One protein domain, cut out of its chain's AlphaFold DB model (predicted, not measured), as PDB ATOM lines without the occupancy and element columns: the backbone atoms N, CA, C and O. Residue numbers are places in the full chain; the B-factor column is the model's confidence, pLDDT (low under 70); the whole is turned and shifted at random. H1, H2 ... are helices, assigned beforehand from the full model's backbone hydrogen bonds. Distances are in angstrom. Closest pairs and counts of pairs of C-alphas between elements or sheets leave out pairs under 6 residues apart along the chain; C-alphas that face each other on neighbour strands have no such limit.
ATOM      1  N   SER A  20     204.835 190.637 118.696       87.62
ATOM      2  CA  SER A  20     206.283 190.460 118.851       87.62
ATOM      3  C   SER A  20     206.643 189.964 120.254       87.62
ATOM      4  O   SER A  20     207.416 189.015 120.408       87.62
ATOM      5  N   GLN A  21     206.026 190.536 121.292       88.38
ATOM      6  CA  GLN A  21     206.206 190.099 122.681       88.38
ATOM      7  C   GLN A  21     205.747 188.656 122.897       88.38
ATOM      8  O   GLN A  21     206.412 187.887 123.591       88.38
ATOM      9  N   ILE A  22     204.641 188.257 122.269       90.12
ATOM     10  CA  ILE A  22     204.123 186.890 122.383       90.12
ATOM     11  C   ILE A  22     205.051 185.897 121.677       90.12
ATOM     12  O   ILE A  22     205.307 184.816 122.205       90.12
ATOM     13  N   GLN A  23     205.621 186.264 120.527       90.06
ATOM     14  CA  GLN A  23     206.635 185.443 119.862       90.06
ATOM     15  C   GLN A  23     207.880 185.255 120.742       90.06
ATOM     16  O   GLN A  23     208.352 184.128 120.909       90.06
ATOM     17  N   MET A  24     208.360 186.328 121.380       88.25
ATOM     18  CA  MET A  24     209.460 186.266 122.353       88.25
ATOM     19  C   MET A  24     209.110 185.405 123.573       88.25
ATOM     20  O   MET A  24     209.948 184.642 124.060       88.25
ATOM     21  N   LEU A  25     207.867 185.475 124.056       90.00
ATOM     22  CA  LEU A  25     207.378 184.633 125.145       90.00
ATOM     23  C   LEU A  25     207.402 183.151 124.754       90.00
ATOM     24  O   LEU A  25     207.941 182.333 125.496       90.00
ATOM     25  N   VAL A  26     206.867 182.808 123.581       90.31
ATOM     26  CA  VAL A  26     206.848 181.432 123.062       90.31
ATOM     27  C   VAL A  26     208.268 180.884 122.921       90.31
ATOM     28  O   VAL A  26     208.538 179.770 123.373       90.31
ATOM     29  N   HIS A  27     209.182 181.685 122.369       89.50
ATOM     30  CA  HIS A  27     210.589 181.320 122.235       89.50
ATOM     31  C   HIS A  27     211.267 181.128 123.603       89.50
ATOM     32  O   HIS A  27     211.863 180.083 123.854       89.50
ATOM     33  N   SER A  28     211.134 182.092 124.521       89.56
ATOM     34  CA  SER A  28     211.781 182.040 125.845       89.56
ATOM     35  C   SER A  28     211.281 180.886 126.720       89.56
ATOM     36  O   SER A  28     212.059 180.290 127.464       89.56
ATOM     37  N   LYS A  29     209.995 180.534 126.619       87.62
ATOM     38  CA  LYS A  29     209.399 179.398 127.334       87.62
ATOM     39  C   LYS A  29     209.636 178.056 126.642       87.62
ATOM     40  O   LYS A  29     209.386 177.013 127.251       87.62
ATOM     41  N   GLY A  30     210.114 178.070 125.396       87.88
ATOM     42  CA  GLY A  30     210.271 176.877 124.574       87.88
ATOM     43  C   GLY A  30     208.946 176.140 124.391       87.88
ATOM     44  O   GLY A  30     208.898 174.928 124.604       87.88
ATOM     45  N   TYR A  31     207.869 176.867 124.081       90.12
ATOM     46  CA  TYR A  31     206.590 176.253 123.726       90.12
ATOM     47  C   TYR A  31     206.616 175.699 122.297       90.12
ATOM     48  O   TYR A  31     207.402 176.127 121.456       90.12
ATOM     49  N   PHE A  32     205.729 174.741 122.038       89.31
ATOM     50  CA  PHE A  32     205.486 174.113 120.740       89.31
ATOM     51  C   PHE A  32     206.672 173.348 120.133       89.31
ATOM     52  O   PHE A  32     206.766 173.242 118.912       89.31
ATOM     53  N   LYS A  33     207.545 172.760 120.970       83.31
ATOM     54  CA  LYS A  33     208.756 172.026 120.534       83.31
ATOM     55  C   LYS A  33     208.494 170.857 119.594       83.31
ATOM     56  O   LYS A  33     209.418 170.387 118.946       83.31
ATOM     57  N   ALA A  34     207.274 170.340 119.591       76.56
ATOM     58  CA  ALA A  34     206.902 169.200 118.775       76.56
ATOM     59  C   ALA A  34     206.303 169.602 117.420       76.56
ATOM     60  O   ALA A  34     205.879 168.725 116.676       76.56
ATOM     61  N   SER A  35     206.260 170.899 117.103       77.25
ATOM     62  CA  SER A  35     206.003 171.355 115.736       77.25
ATOM     63  C   SER A  35     207.204 170.965 114.871       77.25
ATOM     64  O   SER A  35     208.341 171.258 115.239       77.25
ATOM     65  N   THR A  36     206.962 170.265 113.761       63.09
ATOM     66  CA  THR A  36     208.009 169.831 112.817       63.09
ATOM     67  C   THR A  36     208.740 171.012 112.183       63.09
ATOM     68  O   THR A  36     209.950 170.943 111.989       63.09
ATOM     69  N   ASP A  37     208.012 172.100 111.932       72.75
ATOM     70  CA  ASP A  37     208.534 173.389 111.483       72.75
ATOM     71  C   ASP A  37     208.394 174.450 112.586       72.75
ATOM     72  O   ASP A  37     207.851 174.204 113.668       72.75
ATOM     73  N   SER A  38     208.840 175.680 112.307       81.38
ATOM     74  CA  SER A  38     208.482 176.831 113.142       81.38
ATOM     75  C   SER A  38     206.961 176.902 113.293       81.38
ATOM     76  O   SER A  38     206.260 176.956 112.292       81.38
ATOM     77  N   TRP A  39     206.438 176.972 114.522       85.44
ATOM     78  CA  TRP A  39     204.989 177.071 114.793       85.44
ATOM     79  C   TRP A  39     204.301 178.239 114.062       85.44
ATOM     80  O   TRP A  39     203.080 178.258 113.914       85.44
ATOM     81  N   LEU A  40     205.085 179.218 113.602       85.25
ATOM     82  CA  LEU A  40     204.631 180.333 112.784       85.25
ATOM     83  C   LEU A  40     204.204 179.915 111.369       85.25
ATOM     84  O   LEU A  40     203.334 180.583 110.819       85.25
ATOM     85  N   SER A  41     204.746 178.833 110.798       85.50
ATOM     86  CA  SER A  41     204.365 178.353 109.457       85.50
ATOM     87  C   SER A  41     202.904 177.901 109.406       85.50
ATOM     88  O   SER A  41     202.204 178.077 108.410       85.50
ATOM     89  N   ALA A  42     202.376 177.414 110.533       84.12
ATOM     90  CA  ALA A  42     200.956 177.106 110.678       84.12
ATOM     91  C   ALA A  42     200.052 178.342 110.496       84.12
ATOM     92  O   ALA A  42     198.848 178.198 110.265       84.12
ATOM     93  N   LEU A  43     200.615 179.552 110.596       84.62
ATOM     94  CA  LEU A  43     199.909 180.822 110.450       84.62
ATOM     95  C   LEU A  43     200.043 181.442 109.053       84.62
ATOM     96  O   LEU A  43     199.410 182.469 108.811       84.62
ATOM     97  N   ASP A  44     200.800 180.846 108.130       80.56
ATOM     98  CA  ASP A  44     201.094 181.450 106.818       80.56
ATOM     99  C   ASP A  44     199.835 181.711 105.975       80.56
ATOM    100  O   ASP A  44     199.772 182.663 105.203       80.56
ATOM    101  N   TYR A  45     198.787 180.908 106.175       74.31
ATOM    102  CA  TYR A  45     197.498 181.046 105.487       74.31
ATOM    103  C   TYR A  45     196.490 181.942 106.226       74.31
ATOM    104  O   TYR A  45     195.336 182.056 105.805       74.31
ATOM    105  N   SER A  46     196.873 182.538 107.358       76.75
ATOM    106  CA  SER A  46     195.970 183.365 108.163       76.75
ATOM    107  C   SER A  46     195.879 184.794 107.620       76.75
ATOM    108  O   SER A  46     196.882 185.442 107.343       76.75
ATOM    109  N   VAL A  47     194.650 185.309 107.490       74.69
ATOM    110  CA  VAL A  47     194.385 186.664 106.963       74.69
ATOM    111  C   VAL A  47     194.944 187.756 107.886       74.69
ATOM    112  O   VAL A  47     195.326 188.823 107.418       74.69
ATOM    113  N   ASN A  48     194.998 187.500 109.197       85.19
ATOM    114  CA  ASN A  48     195.534 188.430 110.188       85.19
ATOM    115  C   ASN A  48     196.418 187.684 111.193       85.19
ATOM    116  O   ASN A  48     195.945 187.200 112.224       85.19
ATOM    117  N   ARG A  49     197.707 187.579 110.860       86.56
ATOM    118  CA  ARG A  49     198.707 186.863 111.658       86.56
ATOM    119  C   ARG A  49     198.841 187.440 113.067       86.56
ATOM    120  O   ARG A  49     198.849 186.676 114.029       86.56
ATOM    121  N   ASP A  50     198.873 188.762 113.195       88.75
ATOM    122  CA  ASP A  50     199.065 189.432 114.484       88.75
ATOM    123  C   ASP A  50     197.890 189.178 115.423       88.75
ATOM    124  O   ASP A  50     198.098 188.777 116.564       88.75
ATOM    125  N   ALA A  51     196.651 189.284 114.934       88.88
ATOM    126  CA  ALA A  51     195.468 188.985 115.738       88.88
ATOM    127  C   ALA A  51     195.454 187.529 116.233       88.88
ATOM    128  O   ALA A  51     195.060 187.267 117.373       88.88
ATOM    129  N   VAL A  52     195.900 186.576 115.405       89.62
ATOM    130  CA  VAL A  52     196.008 185.164 115.807       89.62
ATOM    131  C   VAL A  52     197.077 184.980 116.883       89.62
ATOM    132  O   VAL A  52     196.840 184.271 117.862       89.62
ATOM    133  N   ILE A  53     198.224 185.650 116.752       90.19
ATOM    134  CA  ILE A  53     199.285 185.620 117.764       90.19
ATOM    135  C   ILE A  53     198.798 186.262 119.070       90.19
ATOM    136  O   ILE A  53     198.983 185.677 120.134       90.19
ATOM    137  N   CYS A  54     198.106 187.400 119.016       89.94
ATOM    138  CA  CYS A  54     197.488 188.044 120.177       89.94
ATOM    139  C   CYS A  54     196.488 187.119 120.887       89.94
ATOM    140  O   CYS A  54     196.537 186.959 122.109       89.94
ATOM    141  N   ALA A  55     195.624 186.436 120.128       89.94
ATOM    142  CA  ALA A  55     194.694 185.448 120.673       89.94
ATOM    143  C   ALA A  55     195.424 184.260 121.326       89.94
ATOM    144  O   ALA A  55     195.026 183.802 122.402       89.94
ATOM    145  N   LEU A  56     196.523 183.794 120.719       90.06
ATOM    146  CA  LEU A  56     197.395 182.777 121.303       90.06
ATOM    147  C   LEU A  56     198.015 183.259 122.621       90.06
ATOM    148  O   LEU A  56     198.032 182.502 123.589       90.06
ATOM    149  N   GLY A  57     198.453 184.518 122.699       90.69
ATOM    150  CA  GLY A  57     198.896 185.144 123.946       90.69
ATOM    151  C   GLY A  57     197.810 185.111 125.022       90.69
ATOM    152  O   GLY A  57     198.087 184.722 126.155       90.69
ATOM    153  N   GLY A  58     196.562 185.410 124.646       90.31
ATOM    154  CA  GLY A  58     195.374 185.269 125.496       90.31
ATOM    155  C   GLY A  58     195.229 183.874 126.106       90.31
ATOM    156  O   GLY A  58     195.054 183.724 127.321       90.31
ATOM    157  N   LEU A  59     195.351 182.848 125.262       91.06
ATOM    158  CA  LEU A  59     195.309 181.447 125.671       91.06
ATOM    159  C   LEU A  59     196.484 181.082 126.586       91.06
ATOM    160  O   LEU A  59     196.258 180.486 127.636       91.06
ATOM    161  N   ILE A  60     197.713 181.458 126.220       91.06
ATOM    162  CA  ILE A  60     198.915 181.221 127.033       91.06
ATOM    163  C   ILE A  60     198.726 181.846 128.412       91.06
ATOM    164  O   ILE A  60     198.823 181.147 129.414       91.06
ATOM    165  N   GLY A  61     198.356 183.127 128.475       90.19
ATOM    166  CA  GLY A  61     198.120 183.827 129.734       90.19
ATOM    167  C   GLY A  61     197.035 183.160 130.580       90.19
ATOM    168  O   GLY A  61     197.163 183.080 131.802       90.19
ATOM    169  N   HIS A  62     195.979 182.631 129.955       90.06
ATOM    170  CA  HIS A  62     194.958 181.866 130.666       90.06
ATOM    171  C   HIS A  62     195.481 180.539 131.220       90.06
ATOM    172  O   HIS A  62     195.257 180.249 132.394       90.06
ATOM    173  N   LEU A  63     196.206 179.762 130.415       89.81
ATOM    174  CA  LEU A  63     196.779 178.487 130.840       89.81
ATOM    175  C   LEU A  63     197.843 178.673 131.923       89.81
ATOM    176  O   LEU A  63     197.848 177.908 132.882       89.81
ATOM    177  N   THR A  64     198.667 179.718 131.838       88.62
ATOM    178  CA  THR A  64     199.636 180.070 132.882       88.62
ATOM    179  C   THR A  64     198.933 180.393 134.200       88.62
ATOM    180  O   THR A  64     199.346 179.891 135.241       88.62
ATOM    181  N   ARG A  65     197.820 181.148 134.185       88.19
ATOM    182  CA  ARG A  65     197.020 181.394 135.405       88.19
ATOM    183  C   ARG A  65     196.461 180.109 136.019       88.19
ATOM    184  O   ARG A  65     196.279 180.047 137.229       88.19
ATOM    185  N   LEU A  66     196.176 179.105 135.193       88.06
ATOM    186  CA  LEU A  66     195.704 177.793 135.636       88.06
ATOM    187  C   LEU A  66     196.843 176.812 135.963       88.06
ATOM    188  O   LEU A  66     196.552 175.686 136.358       88.06
ATOM    189  N   MET A  67     198.114 177.212 135.811       85.25
ATOM    190  CA  MET A  67     199.291 176.339 135.937       85.25
ATOM    191  C   MET A  67     199.245 175.133 134.977       85.25
ATOM    192  O   MET A  67     199.614 174.014 135.331       85.25
ATOM    193  N   LEU A  68     198.742 175.357 133.757       85.25
ATOM    194  CA  LEU A  68     198.565 174.354 132.698       85.25
ATOM    195  C   LEU A  68     199.406 174.636 131.443       85.25
ATOM    196  O   LEU A  68     199.323 173.887 130.471       85.25
ATOM    197  N   ASP A  69     200.214 175.695 131.429       86.06
ATOM    198  CA  ASP A  69     201.017 176.098 130.269       86.06
ATOM    199  C   ASP A  69     202.157 175.121 129.941       86.06
ATOM    200  O   ASP A  69     202.630 175.080 128.807       86.06
ATOM    201  N   ASP A  70     202.532 174.246 130.877       82.06
ATOM    202  CA  ASP A  70     203.441 173.123 130.619       82.06
ATOM    203  C   ASP A  70     202.948 172.203 129.490       82.06
ATOM    204  O   ASP A  70     203.760 171.645 128.748       82.06
ATOM    205  N   ALA A  71     201.628 172.089 129.295       82.69
ATOM    206  CA  ALA A  71     201.050 171.343 128.178       82.69
ATOM    207  C   ALA A  71     201.455 171.914 126.806       82.69
ATOM    208  O   ALA A  71     201.474 171.180 125.819       82.69
ATOM    209  N   LEU A  72     201.816 173.202 126.738       87.81
ATOM    210  CA  LEU A  72     202.232 173.865 125.504       87.81
ATOM    211  C   LEU A  72     203.681 173.552 125.127       87.81
ATOM    212  O   LEU A  72     204.006 173.612 123.946       87.81
ATOM    213  N   LYS A  73     204.550 173.174 126.079       85.25
ATOM    214  CA  LYS A  73     205.969 172.848 125.810       85.25
ATOM    215  C   LYS A  73     206.110 171.774 124.745       85.25
ATOM    216  O   LYS A  73     206.806 171.959 123.752       85.25
ATOM    217  N   ASN A  74     205.368 170.690 124.935       81.06
ATOM    218  CA  ASN A  74     205.300 169.589 123.988       81.06
ATOM    219  C   ASN A  74     204.117 169.759 123.028       81.06
ATOM    220  O   ASN A  74     203.754 168.792 122.381       81.06
ATOM    221  N   GLY A  75     203.470 170.922 122.948       82.75
ATOM    222  CA  GLY A  75     202.358 171.161 122.030       82.75
ATOM    223  C   GLY A  75     202.808 171.220 120.570       82.75
ATOM    224  O   GLY A  75     203.999 171.264 120.272       82.75
TER     225      GLY A  75
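Overview. This is residues 20 to 75 of the 264 residues of the protein "MUTSd domain-containing protein" of Aegilops tauschii subsp. strangulata (UniProt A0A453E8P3). One long helix, H2, makes the longest axis, and the shorter H1 slants across its residues 53 to 57; a long loop, residues 30 to 48, joins them, and the tiny H3 closes in near both. The printed part has 56 residues with three named helices, H1, H2 and H3 in order, no named strand, and the class all helix. It is compact, radius of gyration of the C-alphas 11.0 A, spanning 31 by 23 by 15 A.

Arrangement. Start at H2, residues 49 to 65. H1, residues 20 to 29, touches residues 53 to 57 of H2 alone; look at the closest C-alphas, Ile 22 and Gly 57, 5.7 A apart. They run the same way at a steep tilt of 44 degrees. H3, residues 70 to 73, is close to H1 but not clearly touching: the closest C-alphas, Lys 29 and Lys 73, are 7.5 A apart. H2 and H3 are near each other, closest C-alphas 8.2 A. Every O i to N i+4 pair is within hydrogen-bond range in H1 and H2; H3 is too short for one.

Along the chain. Find C-alpha 49 at (198.707, 186.863, 111.658); H2 runs 24.4 A to C-alpha 65. H1 runs 14.3 A from C-alpha 20 at (206.283, 190.460, 118.851). H3 runs 5.4 A to C-alpha 73 at (205.969, 172.848, 125.810).

Size, cuts and confidence. The C-alphas farthest apart, Val 47 and Met 67, are 31.1 A apart. The printed part has no cut; H1 to H2 is a long link, H2 to H3 tight. Mean pLDDT of the printed part is 85.7, with Thr 36 under 70.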